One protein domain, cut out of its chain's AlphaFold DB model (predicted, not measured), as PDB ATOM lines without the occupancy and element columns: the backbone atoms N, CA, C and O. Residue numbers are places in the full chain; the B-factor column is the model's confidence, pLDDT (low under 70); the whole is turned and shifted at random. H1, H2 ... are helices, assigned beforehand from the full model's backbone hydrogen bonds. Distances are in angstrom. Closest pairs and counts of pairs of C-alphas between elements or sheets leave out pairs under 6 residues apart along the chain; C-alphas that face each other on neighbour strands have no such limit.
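This is residues 13 to 111 of the 294 residues of a protein of Nematostella vectensis (UniProt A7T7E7). H1 and H2 form a splayed helical hairpin, H4 crosses it, and H5 and H6 follow beside H1's first residues. Residues 33 to 38, at the hairpin's turn, stick out. The 99 printed residues, all helix in class, have six named helices, H1 to H6 in order, only just compact, close to loose: radius of gyration of the C-alphas 14.8 A, spans 43 by 39 by 22 A.

H1, residues 13 to 28, is the hub. H2, residues 37 to 55, touches it with residues 44 to 52 alone, opposite ways at a steep tilt of 42 degrees; closest C-alphas Ala 22 and Gln 48, 5.6 A. H4, residues 69 to 84, touches H1 about perpendicular at 88 degrees; closest C-alphas Leu 19 and Arg 80, 6.8 A. H6, residues 103 to 109, touches H1; closest C-alphas Ile 17 and Arg 103, 5.9 A. H3, residues 58 to 61, touches no helix. O i to N i+4 pairs are within hydrogen-bond range throughout H1 and H6, and 14 of 15 in H2, 9 of 12 in H4.

H1 begins at C-alpha 13 (-37.390, -47.488, 22.130); H2 is 27.6 A long. H5, residues 88 to 100, with 7 of 9 such pairs, ends at C-alpha 100 (-44.216, -44.534, 18.528).

The farthest C-alphas, Gly 34 and Arg 89, are 44.1 A apart. The printed part has no cut; pLDDT is under 70 at residues 61 and 109 to 111.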
ATOM      1  N   PHE A  13     -37.966 -48.702  21.536       86.06
ATOM      2  CA  PHE A  13     -37.390 -47.488  22.130       86.06
ATOM      3  C   PHE A  13     -35.862 -47.513  22.149       86.06
ATOM      4  O   PHE A  13     -35.233 -46.556  21.706       86.06
ATOM      5  N   GLY A  14     -35.242 -48.625  22.562       88.50
ATOM      6  CA  GLY A  14     -33.781 -48.735  22.595       88.50
ATOM      7  C   GLY A  14     -33.156 -48.528  21.211       88.50
ATOM      8  O   GLY A  14     -32.144 -47.845  21.062       88.50
ATOM      9  N   LYS A  15     -33.803 -49.050  20.164       88.38
ATOM     10  CA  LYS A  15     -33.337 -48.908  18.777       88.38
ATOM     11  C   LYS A  15     -33.523 -47.482  18.258       88.38
ATOM     12  O   LYS A  15     -32.596 -46.919  17.671       88.38
ATOM     13  N   VAL A  16     -34.696 -46.890  18.463       91.06
ATOM     14  CA  VAL A  16     -34.992 -45.537  17.973       91.06
ATOM     15  C   VAL A  16     -34.163 -44.487  18.710       91.06
ATOM     16  O   VAL A  16     -33.541 -43.651  18.053       91.06
ATOM     17  N   ILE A  17     -34.039 -44.586  20.034       92.12
ATOM     18  CA  ILE A  17     -33.223 -43.665  20.835       92.12
ATOM     19  C   ILE A  17     -31.743 -43.779  20.455       92.12
ATOM     20  O   ILE A  17     -31.094 -42.753  20.251       92.12
ATOM     21  N   ALA A  18     -31.204 -44.989  20.248       92.75
ATOM     22  CA  ALA A  18     -29.829 -45.160  19.767       92.75
ATOM     23  C   ALA A  18     -29.583 -44.443  18.425       92.75
ATOM     24  O   ALA A  18     -28.544 -43.810  18.228       92.75
ATOM     25  N   LEU A  19     -30.549 -44.506  17.501       92.94
ATOM     26  CA  LEU A  19     -30.469 -43.815  16.213       92.94
ATOM     27  C   LEU A  19     -30.577 -42.294  16.342       92.94
ATOM     28  O   LEU A  19     -29.851 -41.581  15.643       92.94
ATOM     29  N   GLN A  20     -31.476 -41.805  17.196       93.25
ATOM     30  CA  GLN A  20     -31.647 -40.377  17.464       93.25
ATOM     31  C   GLN A  20     -30.374 -39.796  18.086       93.25
ATOM     32  O   GLN A  20     -29.797 -38.864  17.529       93.25
ATOM     33  N   VAL A  21     -29.859 -40.425  19.145       94.44
ATOM     34  CA  VAL A  21     -28.616 -40.021  19.815       94.44
ATOM     35  C   VAL A  21     -27.437 -40.024  18.846       94.44
ATOM     36  O   VAL A  21     -26.668 -39.066  18.812       94.44
ATOM     37  N   ALA A  22     -27.310 -41.056  18.007       93.06
ATOM     38  CA  ALA A  22     -26.240 -41.113  17.018       93.06
ATOM     39  C   ALA A  22     -26.231 -39.892  16.087       93.06
ATOM     40  O   ALA A  22     -25.169 -39.322  15.842       93.06
ATOM     41  N   ARG A  23     -27.411 -39.476  15.607       92.31
ATOM     42  CA  ARG A  23     -27.571 -38.306  14.728       92.31
ATOM     43  C   ARG A  23     -27.332 -36.991  15.462       92.31
ATOM     44  O   ARG A  23     -26.691 -36.102  14.916       92.31
ATOM     45  N   GLU A  24     -27.846 -36.861  16.679       93.69
ATOM     46  CA  GLU A  24     -27.684 -35.649  17.485       93.69
ATOM     47  C   GLU A  24     -26.223 -35.386  17.827       93.69
ATOM     48  O   GLU A  24     -25.755 -34.264  17.687       93.69
ATOM     49  N   VAL A  25     -25.496 -36.420  18.247       93.56
ATOM     50  CA  VAL A  25     -24.080 -36.307  18.612       93.56
ATOM     51  C   VAL A  25     -23.231 -35.984  17.385       93.56
ATOM     52  O   VAL A  25     -22.416 -35.072  17.444       93.56
ATOM     53  N   GLU A  26     -23.467 -36.657  16.253       90.69
ATOM     54  CA  GLU A  26     -22.773 -36.356  14.990       90.69
ATOM     55  C   GLU A  26     -23.046 -34.928  14.488       90.69
ATOM     56  O   GLU A  26     -22.176 -34.332  13.860       90.69
ATOM     57  N   LYS A  27     -24.234 -34.372  14.763       91.75
ATOM     58  CA  LYS A  27     -24.589 -32.994  14.393       91.75
ATOM     59  C   LYS A  27     -24.038 -31.953  15.374       91.75
ATOM     60  O   LYS A  27     -23.724 -30.843  14.955       91.75
ATOM     61  N   ALA A  28     -23.969 -32.282  16.663       90.00
ATOM     62  CA  ALA A  28     -23.650 -31.335  17.729       90.00
ATOM     63  C   ALA A  28     -22.156 -31.241  18.065       90.00
ATOM     64  O   ALA A  28     -21.740 -30.225  18.613       90.00
ATOM     65  N   LEU A  29     -21.354 -32.272  17.777       89.69
ATOM     66  CA  LEU A  29     -19.914 -32.251  18.044       89.69
ATOM     67  C   LEU A  29     -19.130 -31.837  16.799       89.69
ATOM     68  O   LEU A  29     -18.905 -32.669  15.918       89.69
ATOM     69  N   PRO A  30     -18.664 -30.579  16.716       89.44
ATOM     70  CA  PRO A  30     -17.732 -30.190  15.679       89.44
ATOM     71  C   PRO A  30     -16.363 -30.823  15.935       89.44
ATOM     72  O   PRO A  30     -15.927 -31.032  17.073       89.44
ATOM     73  N   ARG A  31     -15.654 -31.095  14.843       89.62
ATOM     74  CA  ARG A  31     -14.255 -31.501  14.907       89.62
ATOM     75  C   ARG A  31     -13.403 -30.330  15.389       89.62
ATOM     76  O   ARG A  31     -13.519 -29.227  14.859       89.62
ATOM     77  N   GLU A  32     -12.543 -30.580  16.367       90.69
ATOM     78  CA  GLU A  32     -11.637 -29.553  16.882       90.69
ATOM     79  C   GLU A  32     -10.452 -29.324  15.935       90.69
ATOM     80  O   GLU A  32     -10.008 -30.229  15.218       90.69
ATOM     81  N   SER A  33      -9.924 -28.097  15.928       85.38
ATOM     82  CA  SER A  33      -8.751 -27.753  15.121       85.38
ATOM     83  C   SER A  33      -7.535 -28.563  15.578       85.38
ATOM     84  O   SER A  33      -7.223 -28.611  16.766       85.38
ATOM     85  N   GLY A  34      -6.864 -29.238  14.643       87.12
ATOM     86  CA  GLY A  34      -5.736 -30.129  14.940       87.12
ATOM     87  C   GLY A  34      -6.124 -31.509  15.492       87.12
ATOM     88  O   GLY A  34      -5.245 -32.332  15.753       87.12
ATOM     89  N   GLU A  35      -7.416 -31.816  15.642       91.88
ATOM     90  CA  GLU A  35      -7.867 -33.125  16.116       91.88
ATOM     91  C   GLU A  35      -7.705 -34.198  15.028       91.88
ATOM     92  O   GLU A  35      -8.201 -34.069  13.899       91.88
ATOM     93  N   SER A  36      -7.032 -35.302  15.366       93.50
ATOM     94  CA  SER A  36      -6.921 -36.454  14.470       93.50
ATOM     95  C   SER A  36      -8.286 -37.119  14.265       93.50
ATOM     96  O   SER A  36      -9.136 -37.137  15.155       93.50
ATOM     97  N   THR A  37      -8.498 -37.718  13.092       92.44
ATOM     98  CA  THR A  37      -9.764 -38.397  12.770       92.44
ATOM     99  C   THR A  37     -10.082 -39.509  13.777       92.44
ATOM    100  O   THR A  37     -11.237 -39.705  14.150       92.44
ATOM    101  N   THR A  38      -9.059 -40.212  14.270       93.56
ATOM    102  CA  THR A  38      -9.206 -41.257  15.291       93.56
ATOM    103  C   THR A  38      -9.685 -40.687  16.624       93.56
ATOM    104  O   THR A  38     -10.610 -41.244  17.214       93.56
ATOM    105  N   LYS A  39      -9.103 -39.565  17.073       93.88
ATOM    106  CA  LYS A  39      -9.489 -38.899  18.326       93.88
ATOM    107  C   LYS A  39     -10.926 -38.369  18.250       93.88
ATOM    108  O   LYS A  39     -11.725 -38.675  19.133       93.88
ATOM    109  N   TYR A  40     -11.280 -37.722  17.139       93.88
ATOM    110  CA  TYR A  40     -12.644 -37.257  16.879       93.88
ATOM    111  C   TYR A  40     -13.662 -38.406  16.916       93.88
ATOM    112  O   TYR A  40     -14.659 -38.343  17.632       93.88
ATOM    113  N   ASN A  41     -13.386 -39.506  16.207       92.38
ATOM    114  CA  ASN A  41     -14.287 -40.659  16.172       92.38
ATOM    115  C   ASN A  41     -14.445 -41.331  17.542       92.38
ATOM    116  O   ASN A  41     -15.538 -41.790  17.872       92.38
ATOM    117  N   ALA A  42     -13.373 -41.413  18.333       92.75
ATOM    118  CA  ALA A  42     -13.440 -41.943  19.691       92.75
ATOM    119  C   ALA A  42     -14.330 -41.065  20.583       92.75
ATOM    120  O   ALA A  42     -15.189 -41.593  21.288       92.75
ATOM    121  N   ARG A  43     -14.191 -39.736  20.479       93.88
ATOM    122  CA  ARG A  43     -15.020 -38.766  21.203       93.88
ATOM    123  C   ARG A  43     -16.495 -38.870  20.817       93.88
ATOM    124  O   ARG A  43     -17.336 -39.015  21.696       93.88
ATOM    125  N   VAL A  44     -16.806 -38.899  19.519       94.25
ATOM    126  CA  VAL A  44     -18.182 -39.086  19.027       94.25
ATOM    127  C   VAL A  44     -18.783 -40.385  19.565       94.25
ATOM    128  O   VAL A  44     -19.906 -40.377  20.058       94.25
ATOM    129  N   LYS A  45     -18.043 -41.498  19.518       94.25
ATOM    130  CA  LYS A  45     -18.521 -42.782  20.047       94.25
ATOM    131  C   LYS A  45     -18.790 -42.717  21.553       94.25
ATOM    132  O   LYS A  45     -19.876 -43.091  21.990       94.25
ATOM    133  N   GLY A  46     -17.844 -42.183  22.327       94.06
ATOM    134  CA  GLY A  46     -18.004 -41.982  23.769       94.06
ATOM    135  C   GLY A  46     -19.263 -41.183  24.104       94.06
ATOM    136  O   GLY A  46     -20.074 -41.608  24.923       94.06
ATOM    137  N   GLU A  47     -19.479 -40.078  23.394       95.50
ATOM    138  CA  GLU A  47     -20.642 -39.210  23.574       95.50
ATOM    139  C   GLU A  47     -21.966 -39.871  23.174       95.50
ATOM    140  O   GLU A  47     -22.958 -39.754  23.895       95.50
ATOM    141  N   GLN A  48     -21.987 -40.612  22.063       94.88
ATOM    142  CA  GLN A  48     -23.156 -41.390  21.640       94.88
ATOM    143  C   GLN A  48     -23.569 -42.402  22.708       94.88
ATOM    144  O   GLN A  48     -24.743 -42.485  23.062       94.88
ATOM    145  N   TYR A  49     -22.612 -43.165  23.233       93.94
ATOM    146  CA  TYR A  49     -22.906 -44.165  24.250       93.94
ATOM    147  C   TYR A  49     -23.333 -43.534  25.579       93.94
ATOM    148  O   TYR A  49     -24.323 -43.962  26.170       93.94
ATOM    149  N   ARG A  50     -22.635 -42.478  26.016       94.19
ATOM    150  CA  ARG A  50     -22.962 -41.742  27.245       94.19
ATOM    151  C   ARG A  50     -24.390 -41.204  27.209       94.19
ATOM    152  O   ARG A  50     -25.156 -41.456  28.133       94.19
ATOM    153  N   LYS A  51     -24.766 -40.522  26.120       93.56
ATOM    154  CA  LYS A  51     -26.132 -40.012  25.947       93.56
ATOM    155  C   LYS A  51     -27.161 -41.130  25.845       93.56
ATOM    156  O   LYS A  51     -28.257 -40.987  26.362       93.56
ATOM    157  N   TYR A  52     -26.837 -42.242  25.188       92.38
ATOM    158  CA  TYR A  52     -27.745 -43.385  25.142       92.38
ATOM    159  C   TYR A  52     -28.037 -43.919  26.553       92.38
ATOM    160  O   TYR A  52     -29.199 -44.054  26.924       92.38
ATOM    161  N   ARG A  53     -26.993 -44.138  27.360       90.50
ATOM    162  CA  ARG A  53     -27.123 -44.615  28.744       90.50
ATOM    163  C   ARG A  53     -27.880 -43.644  29.648       90.50
ATOM    164  O   ARG A  53     -28.614 -44.107  30.509       90.50
ATOM    165  N   SER A  54     -27.783 -42.330  29.432       90.31
ATOM    166  CA  SER A  54     -28.556 -41.369  30.233       90.31
ATOM    167  C   SER A  54     -30.073 -41.451  30.019       90.31
ATOM    168  O   SER A  54     -30.814 -40.981  30.870       90.31
ATOM    169  N   TYR A  55     -30.551 -42.032  28.910       87.75
ATOM    170  CA  TYR A  55     -31.991 -42.270  28.698       87.75
ATOM    171  C   TYR A  55     -32.507 -43.544  29.367       87.75
ATOM    172  O   TYR A  55     -33.715 -43.685  29.549       87.75
ATOM    173  N   PHE A  56     -31.599 -44.453  29.715       85.88
ATOM    174  CA  PHE A  56     -31.905 -45.732  30.343       85.88
ATOM    175  C   PHE A  56     -31.033 -45.900  31.594       85.88
ATOM    176  O   PHE A  56     -30.100 -46.713  31.601       85.88
ATOM    177  N   PRO A  57     -31.260 -45.060  32.623       81.94
ATOM    178  CA  PRO A  57     -30.553 -45.192  33.883       81.94
ATOM    179  C   PRO A  57     -30.854 -46.575  34.486       81.94
ATOM    180  O   PRO A  57     -32.026 -46.961  34.545       81.94
ATOM    181  N   PRO A  58     -29.831 -47.324  34.946       77.44
ATOM    182  CA  PRO A  58     -30.013 -48.671  35.492       77.44
ATOM    183  C   PRO A  58     -31.060 -48.743  36.608       77.44
ATOM    184  O   PRO A  58     -31.755 -49.742  36.728       77.44
ATOM    185  N   GLN A  59     -31.222 -47.657  37.370       74.62
ATOM    186  CA  GLN A  59     -32.190 -47.547  38.463       74.62
ATOM    187  C   GLN A  59     -33.649 -47.629  37.996       74.62
ATOM    188  O   GLN A  59     -34.511 -48.036  38.762       74.62
ATOM    189  N   VAL A  60     -33.937 -47.214  36.758       70.88
ATOM    190  CA  VAL A  60     -35.305 -47.164  36.214       70.88
ATOM    191  C   VAL A  60     -35.576 -48.354  35.305       70.88
ATOM    192  O   VAL A  60     -36.701 -48.829  35.214       70.88
ATOM    193  N   THR A  61     -34.552 -48.823  34.595       68.25
ATOM    194  CA  THR A  61     -34.740 -49.791  33.511       68.25
ATOM    195  C   THR A  61     -34.104 -51.151  33.760       68.25
ATOM    196  O   THR A  61     -34.194 -52.020  32.890       68.25
ATOM    197  N   GLY A  62     -33.416 -51.319  34.894       74.12
ATOM    198  CA  GLY A  62     -32.612 -52.503  35.187       74.12
ATOM    199  C   GLY A  62     -31.675 -52.853  34.029       74.12
ATOM    200  O   GLY A  62     -31.122 -51.974  33.354       74.12
ATOM    201  N   ASP A  63     -31.579 -54.150  33.743       75.38
ATOM    202  CA  ASP A  63     -30.728 -54.699  32.683       75.38
ATOM    203  C   ASP A  63     -31.386 -54.694  31.290       75.38
ATOM    204  O   ASP A  63     -30.734 -55.008  30.290       75.38
ATOM    205  N   ALA A  64     -32.664 -54.313  31.172       71.69
ATOM    206  CA  ALA A  64     -33.440 -54.466  29.932       71.69
ATOM    207  C   ALA A  64     -32.868 -53.667  28.742       71.69
ATOM    208  O   ALA A  64     -32.991 -54.066  27.577       71.69
ATOM    209  N   PHE A  65     -32.213 -52.544  29.034       79.00
ATOM    210  CA  PHE A  65     -31.557 -51.672  28.055       79.00
ATOM    211  C   PHE A  65     -30.045 -51.625  28.237       79.00
ATOM    212  O   PHE A  65     -29.366 -50.831  27.572       79.00
ATOM    213  N   ASP A  66     -29.508 -52.470  29.120       82.62
ATOM    214  CA  ASP A  66     -28.077 -52.537  29.292       82.62
ATOM    215  C   ASP A  66     -27.426 -53.085  28.021       82.62
ATOM    216  O   ASP A  66     -27.798 -54.112  27.440       82.62
ATOM    217  N   ILE A  67     -26.428 -52.351  27.553       85.62
ATOM    218  CA  ILE A  67     -25.584 -52.798  26.473       85.62
ATOM    219  C   ILE A  67     -24.173 -52.298  26.681       85.62
ATOM    220  O   ILE A  67     -23.930 -51.126  26.916       85.62
ATOM    221  N   GLU A  68     -23.224 -53.198  26.486       90.25
ATOM    222  CA  GLU A  68     -21.807 -52.884  26.496       90.25
ATOM    223  C   GLU A  68     -21.410 -51.917  25.361       90.25
ATOM    224  O   GLU A  68     -21.815 -52.086  24.204       90.25
ATOM    225  N   PHE A  69     -20.525 -50.961  25.664       90.62
ATOM    226  CA  PHE A  69     -20.009 -49.945  24.734       90.62
ATOM    227  C   PHE A  69     -19.586 -50.505  23.362       90.62
ATOM    228  O   PHE A  69     -20.017 -50.025  22.307       90.62
ATOM    229  N   LEU A  70     -18.765 -51.561  23.355       91.44
ATOM    230  CA  LEU A  70     -18.272 -52.175  22.117       91.44
ATOM    231  C   LEU A  70     -19.409 -52.794  21.296       91.44
ATOM    232  O   LEU A  70     -19.445 -52.652  20.069       91.44
ATOM    233  N   LYS A  71     -20.366 -53.451  21.963       90.06
ATOM    234  CA  LYS A  71     -21.536 -54.046  21.306       90.06
ATOM    235  C   LYS A  71     -22.445 -52.968  20.728       90.06
ATOM    236  O   LYS A  71     -22.897 -53.137  19.595       90.06
ATOM    237  N   PHE A  72     -22.664 -51.867  21.445       91.44
ATOM    238  CA  PHE A  72     -23.448 -50.728  20.967       91.44
ATOM    239  C   PHE A  72     -22.909 -50.204  19.633       91.44
ATOM    240  O   PHE A  72     -23.632 -50.204  18.635       91.44
ATOM    241  N   HIS A  73     -21.617 -49.872  19.560       91.94
ATOM    242  CA  HIS A  73     -21.023 -49.335  18.333       91.94
ATOM    243  C   HIS A  73     -20.826 -50.364  17.224       91.94
ATOM    244  O   HIS A  73     -20.903 -50.004  16.049       91.94
ATOM    245  N   ARG A  74     -20.593 -51.640  17.559       91.38
ATOM    246  CA  ARG A  74     -20.547 -52.715  16.559       91.38
ATOM    247  C   ARG A  74     -21.905 -52.899  15.899       91.38
ATOM    248  O   ARG A  74     -21.981 -53.135  14.696       91.38
ATOM    249  N   LYS A  75     -22.970 -52.819  16.697       88.88
ATOM    250  CA  LYS A  75     -24.325 -52.971  16.205       88.88
ATOM    251  C   LYS A  75     -24.710 -51.722  15.415       88.88
ATOM    252  O   LYS A  75     -24.963 -51.871  14.223       88.88
ATOM    253  N   LEU A  76     -24.701 -50.525  16.008       90.62
ATOM    254  CA  LEU A  76     -25.294 -49.271  15.499       90.62
ATOM    255  C   LEU A  76     -25.283 -49.059  13.958       90.62
ATOM    256  O   LEU A  76     -26.354 -48.770  13.413       90.62
ATOM    257  N   PRO A  77     -24.174 -49.261  13.210       90.19
ATOM    258  CA  PRO A  77     -24.176 -49.173  11.743       90.19
ATOM    259  C   PRO A  77     -25.202 -50.081  11.049       90.19
ATOM    260  O   PRO A  77     -25.861 -49.661  10.098       90.19
ATOM    261  N   GLY A  78     -25.383 -51.312  11.533       88.25
ATOM    262  CA  GLY A  78     -26.358 -52.258  10.989       88.25
ATOM    263  C   GLY A  78     -27.801 -51.773  11.143       88.25
ATOM    264  O   GLY A  78     -28.601 -51.941  10.228       88.25
ATOM    265  N   LEU A  79     -28.113 -51.088  12.244       88.00
ATOM    266  CA  LEU A  79     -29.436 -50.511  12.495       88.00
ATOM    267  C   LEU A  79     -29.674 -49.256  11.667       88.00
ATOM    268  O   LEU A  79     -30.753 -49.098  11.101       88.00
ATOM    269  N   ARG A  80     -28.652 -48.406  11.509       89.94
ATOM    270  CA  ARG A  80     -28.711 -47.275  10.573       89.94
ATOM    271  C   ARG A  80     -28.986 -47.774   9.151       89.94
ATOM    272  O   ARG A  80     -29.875 -47.253   8.481       89.94
ATOM    273  N   ASN A  81     -28.294 -48.828   8.724       88.88
ATOM    274  CA  ASN A  81     -28.499 -49.442   7.415       88.88
ATOM    275  C   ASN A  81     -29.890 -50.068   7.272       88.88
ATOM    276  O   ASN A  81     -30.525 -49.873   6.239       88.88
ATOM    277  N   ALA A  82     -30.380 -50.776   8.291       86.12
ATOM    278  CA  ALA A  82     -31.725 -51.345   8.290       86.12
ATOM    279  C   ALA A  82     -32.797 -50.252   8.148       86.12
ATOM    280  O   ALA A  82     -33.679 -50.365   7.301       86.12
ATOM    281  N   MET A  83     -32.667 -49.148   8.890       84.88
ATOM    282  CA  MET A  83     -33.609 -48.030   8.794       84.88
ATOM    283  C   MET A  83     -33.508 -47.260   7.480       84.88
ATOM    284  O   MET A  83     -34.517 -46.753   6.987       84.88
ATOM    285  N   ASN A  84     -32.320 -47.164   6.887       84.38
ATOM    286  CA  ASN A  84     -32.147 -46.532   5.579       84.38
ATOM    287  C   ASN A  84     -32.704 -47.399   4.442       84.38
ATOM    288  O   ASN A  84     -33.237 -46.856   3.481       84.38
ATOM    289  N   LYS A  85     -32.625 -48.728   4.568       84.44
ATOM    290  CA  LYS A  85     -33.190 -49.695   3.612       84.44
ATOM    291  C   LYS A  85     -34.676 -49.981   3.833       84.44
ATOM    292  O   LYS A  85     -35.242 -50.800   3.112       84.44
ATOM    293  N   TRP A  86     -35.304 -49.337   4.816       82.25
ATOM    294  CA  TRP A  86     -36.741 -49.455   5.019       82.25
ATOM    295  C   TRP A  86     -37.471 -49.044   3.739       82.25
ATOM    296  O   TRP A  86     -37.168 -48.000   3.160       82.25
ATOM    297  N   ASN A  87     -38.406 -49.881   3.292       79.94
ATOM    298  CA  ASN A  87     -39.077 -49.716   2.007       79.94
ATOM    299  C   ASN A  87     -39.719 -48.322   1.904       79.94
ATOM    300  O   ASN A  87     -40.543 -47.951   2.740       79.94
ATOM    301  N   THR A  88     -39.362 -47.562   0.868       70.69
ATOM    302  CA  THR A  88     -39.859 -46.195   0.637       70.69
ATOM    303  C   THR A  88     -41.368 -46.155   0.410       70.69
ATOM    304  O   THR A  88     -42.006 -45.177   0.780       70.69
ATOM    305  N   ARG A  89     -41.966 -47.244  -0.095       71.38
ATOM    306  CA  ARG A  89     -43.430 -47.398  -0.207       71.38
ATOM    307  C   ARG A  89     -44.137 -47.539   1.146       71.38
ATOM    308  O   ARG A  89     -45.350 -47.432   1.207       71.38
ATOM    309  N   LYS A  90     -43.376 -47.782   2.217       78.31
ATOM    310  CA  LYS A  90     -43.822 -47.887   3.615       78.31
ATOM    311  C   LYS A  90     -43.194 -46.776   4.468       78.31
ATOM    312  O   LYS A  90     -42.882 -46.979   5.642       78.31
ATOM    313  N   ALA A  91     -42.950 -45.609   3.868       80.69
ATOM    314  CA  ALA A  91     -42.377 -44.460   4.567       80.69
ATOM    315  C   ALA A  91     -43.264 -43.992   5.731       80.69
ATOM    316  O   ALA A  91     -42.741 -43.644   6.788       80.69
ATOM    317  N   GLU A  92     -44.586 -44.059   5.572       83.94
ATOM    318  CA  GLU A  92     -45.543 -43.750   6.640       83.94
ATOM    319  C   GLU A  92     -45.411 -44.720   7.819       83.94
ATOM    320  O   GLU A  92     -45.298 -44.282   8.961       83.94
ATOM    321  N   GLU A  93     -45.305 -46.030   7.558       83.12
ATOM    322  CA  GLU A  93     -45.071 -47.036   8.607       83.12
ATOM    323  C   GLU A  93     -43.757 -46.774   9.353       83.12
ATOM    324  O   GLU A  93     -43.701 -46.868  10.578       83.12
ATOM    325  N   LYS A  94     -42.699 -46.395   8.624       83.06
ATOM    326  CA  LYS A  94     -41.417 -46.008   9.225       83.06
ATOM    327  C   LYS A  94     -41.567 -44.781  10.118       83.06
ATOM    328  O   LYS A  94     -40.985 -44.756  11.200       83.06
ATOM    329  N   SER A  95     -42.296 -43.765   9.658       85.75
ATOM    330  CA  SER A  95     -42.535 -42.544  10.429       85.75
ATOM    331  C   SER A  95     -43.290 -42.869  11.711       85.75
ATOM    332  O   SER A  95     -42.813 -42.542  12.793       85.75
ATOM    333  N   LYS A  96     -44.383 -43.631  11.597       85.69
ATOM    334  CA  LYS A  96     -45.179 -44.085  12.738       85.69
ATOM    335  C   LYS A  96     -44.349 -44.911  13.716       85.69
ATOM    336  O   LYS A  96     -44.466 -44.719  14.920       85.69
ATOM    337  N   PHE A  97     -43.473 -45.791  13.228       83.69
ATOM    338  CA  PHE A  97     -42.556 -46.553  14.079       83.69
ATOM    339  C   PHE A  97     -41.586 -45.638  14.842       83.69
ATOM    340  O   PHE A  97     -41.433 -45.774  16.053       83.69
ATOM    341  N   MET A  98     -40.946 -44.692  14.148       87.50
ATOM    342  CA  MET A  98     -40.013 -43.743  14.767       87.50
ATOM    343  C   MET A  98     -40.698 -42.834  15.791       87.50
ATOM    344  O   MET A  98     -40.083 -42.500  16.795       87.50
ATOM    345  N   GLU A  99     -41.945 -42.447  15.535       87.94
ATOM    346  CA  GLU A  99     -42.760 -41.635  16.438       87.94
ATOM    347  C   GLU A  99     -43.237 -42.437  17.653       87.94
ATOM    348  O   GLU A  99     -43.112 -41.980  18.783       87.94
ATOM    349  N   THR A 100     -43.720 -43.665  17.445       84.69
ATOM    350  CA  THR A 100     -44.216 -44.534  18.528       84.69
ATOM    351  C   THR A 100     -43.118 -44.837  19.540       84.69
ATOM    352  O   THR A 100     -43.355 -44.826  20.744       84.69
ATOM    353  N   PHE A 101     -41.909 -45.095  19.044       86.25
ATOM    354  CA  PHE A 101     -40.749 -45.428  19.863       86.25
ATOM    355  C   PHE A 101     -39.818 -44.234  20.094       86.25
ATOM    356  O   PHE A 101     -38.636 -44.416  20.392       86.25
ATOM    357  N   SER A 102     -40.322 -43.012  19.914       86.50
ATOM    358  CA  SER A 102     -39.514 -41.811  20.065       86.50
ATOM    359  C   SER A 102     -39.097 -41.593  21.520       86.50
ATOM    360  O   SER A 102     -39.713 -42.102  22.462       86.50
ATOM    361  N   ARG A 103     -38.044 -40.796  21.711       86.31
ATOM    362  CA  ARG A 103     -37.620 -40.337  23.034       86.31
ATOM    363  C   ARG A 103     -38.746 -39.651  23.800       86.31
ATOM    364  O   ARG A 103     -38.884 -39.881  24.994       86.31
ATOM    365  N   GLU A 104     -39.527 -38.814  23.133       86.81
ATOM    366  CA  GLU A 104     -40.608 -38.048  23.755       86.81
ATOM    367  C   GLU A 104     -41.682 -38.991  24.302       86.81
ATOM    368  O   GLU A 104     -42.139 -38.822  25.428       86.81
ATOM    369  N   LYS A 105     -42.025 -40.043  23.544       85.31
ATOM    370  CA  LYS A 105     -42.937 -41.095  24.007       85.31
ATOM    371  C   LYS A 105     -42.347 -41.910  25.151       85.31
ATOM    372  O   LYS A 105     -43.064 -42.220  26.093       85.31
ATOM    373  N   TRP A 106     -41.050 -42.215  25.103       83.25
ATOM    374  CA  TRP A 106     -40.371 -42.865  26.225       83.25
ATOM    375  C   TRP A 106     -40.464 -42.019  27.497       83.25
ATOM    376  O   TRP A 106     -40.882 -42.524  28.530       83.25
ATOM    377  N   GLN A 107     -40.144 -40.728  27.426       81.88
ATOM    378  CA  GLN A 107     -40.193 -39.813  28.570       81.88
ATOM    379  C   GLN A 107     -41.616 -39.606  29.102       81.88
ATOM    380  O   GLN A 107     -41.815 -39.597  30.310       81.88
ATOM    381  N   ALA A 108     -42.610 -39.505  28.217       78.56
ATOM    382  CA  ALA A 108     -44.013 -39.397  28.611       78.56
ATOM    383  C   ALA A 108     -44.549 -40.669  29.288       78.56
ATOM    384  O   ALA A 108     -45.440 -40.578  30.123       78.56
ATOM    385  N   ASN A 109     -44.014 -41.842  28.938       69.44
ATOM    386  CA  ASN A 109     -44.428 -43.120  29.518       69.44
ATOM    387  C   ASN A 109     -43.594 -43.521  30.745       69.44
ATOM    388  O   ASN A 109     -44.042 -44.333  31.544       69.44
ATOM    389  N   SER A 110     -42.386 -42.975  30.897       63.84
ATOM    390  CA  SER A 110     -41.469 -43.268  32.010       63.84
ATOM    391  C   SER A 110     -41.694 -42.346  33.207       63.84
ATOM    392  O   SER A 110     -40.741 -42.017  33.909       63.84
ATOM    393  N   ILE A 111     -42.946 -41.929  33.444       53.31
ATOM    394  CA  ILE A 111     -43.316 -41.096  34.593       53.31
ATOM    395  C   ILE A 111     -42.802 -41.792  35.859       53.31
ATOM    396  O   ILE A 111     -43.276 -42.886  36.176       53.31
TER     397      ILE A 111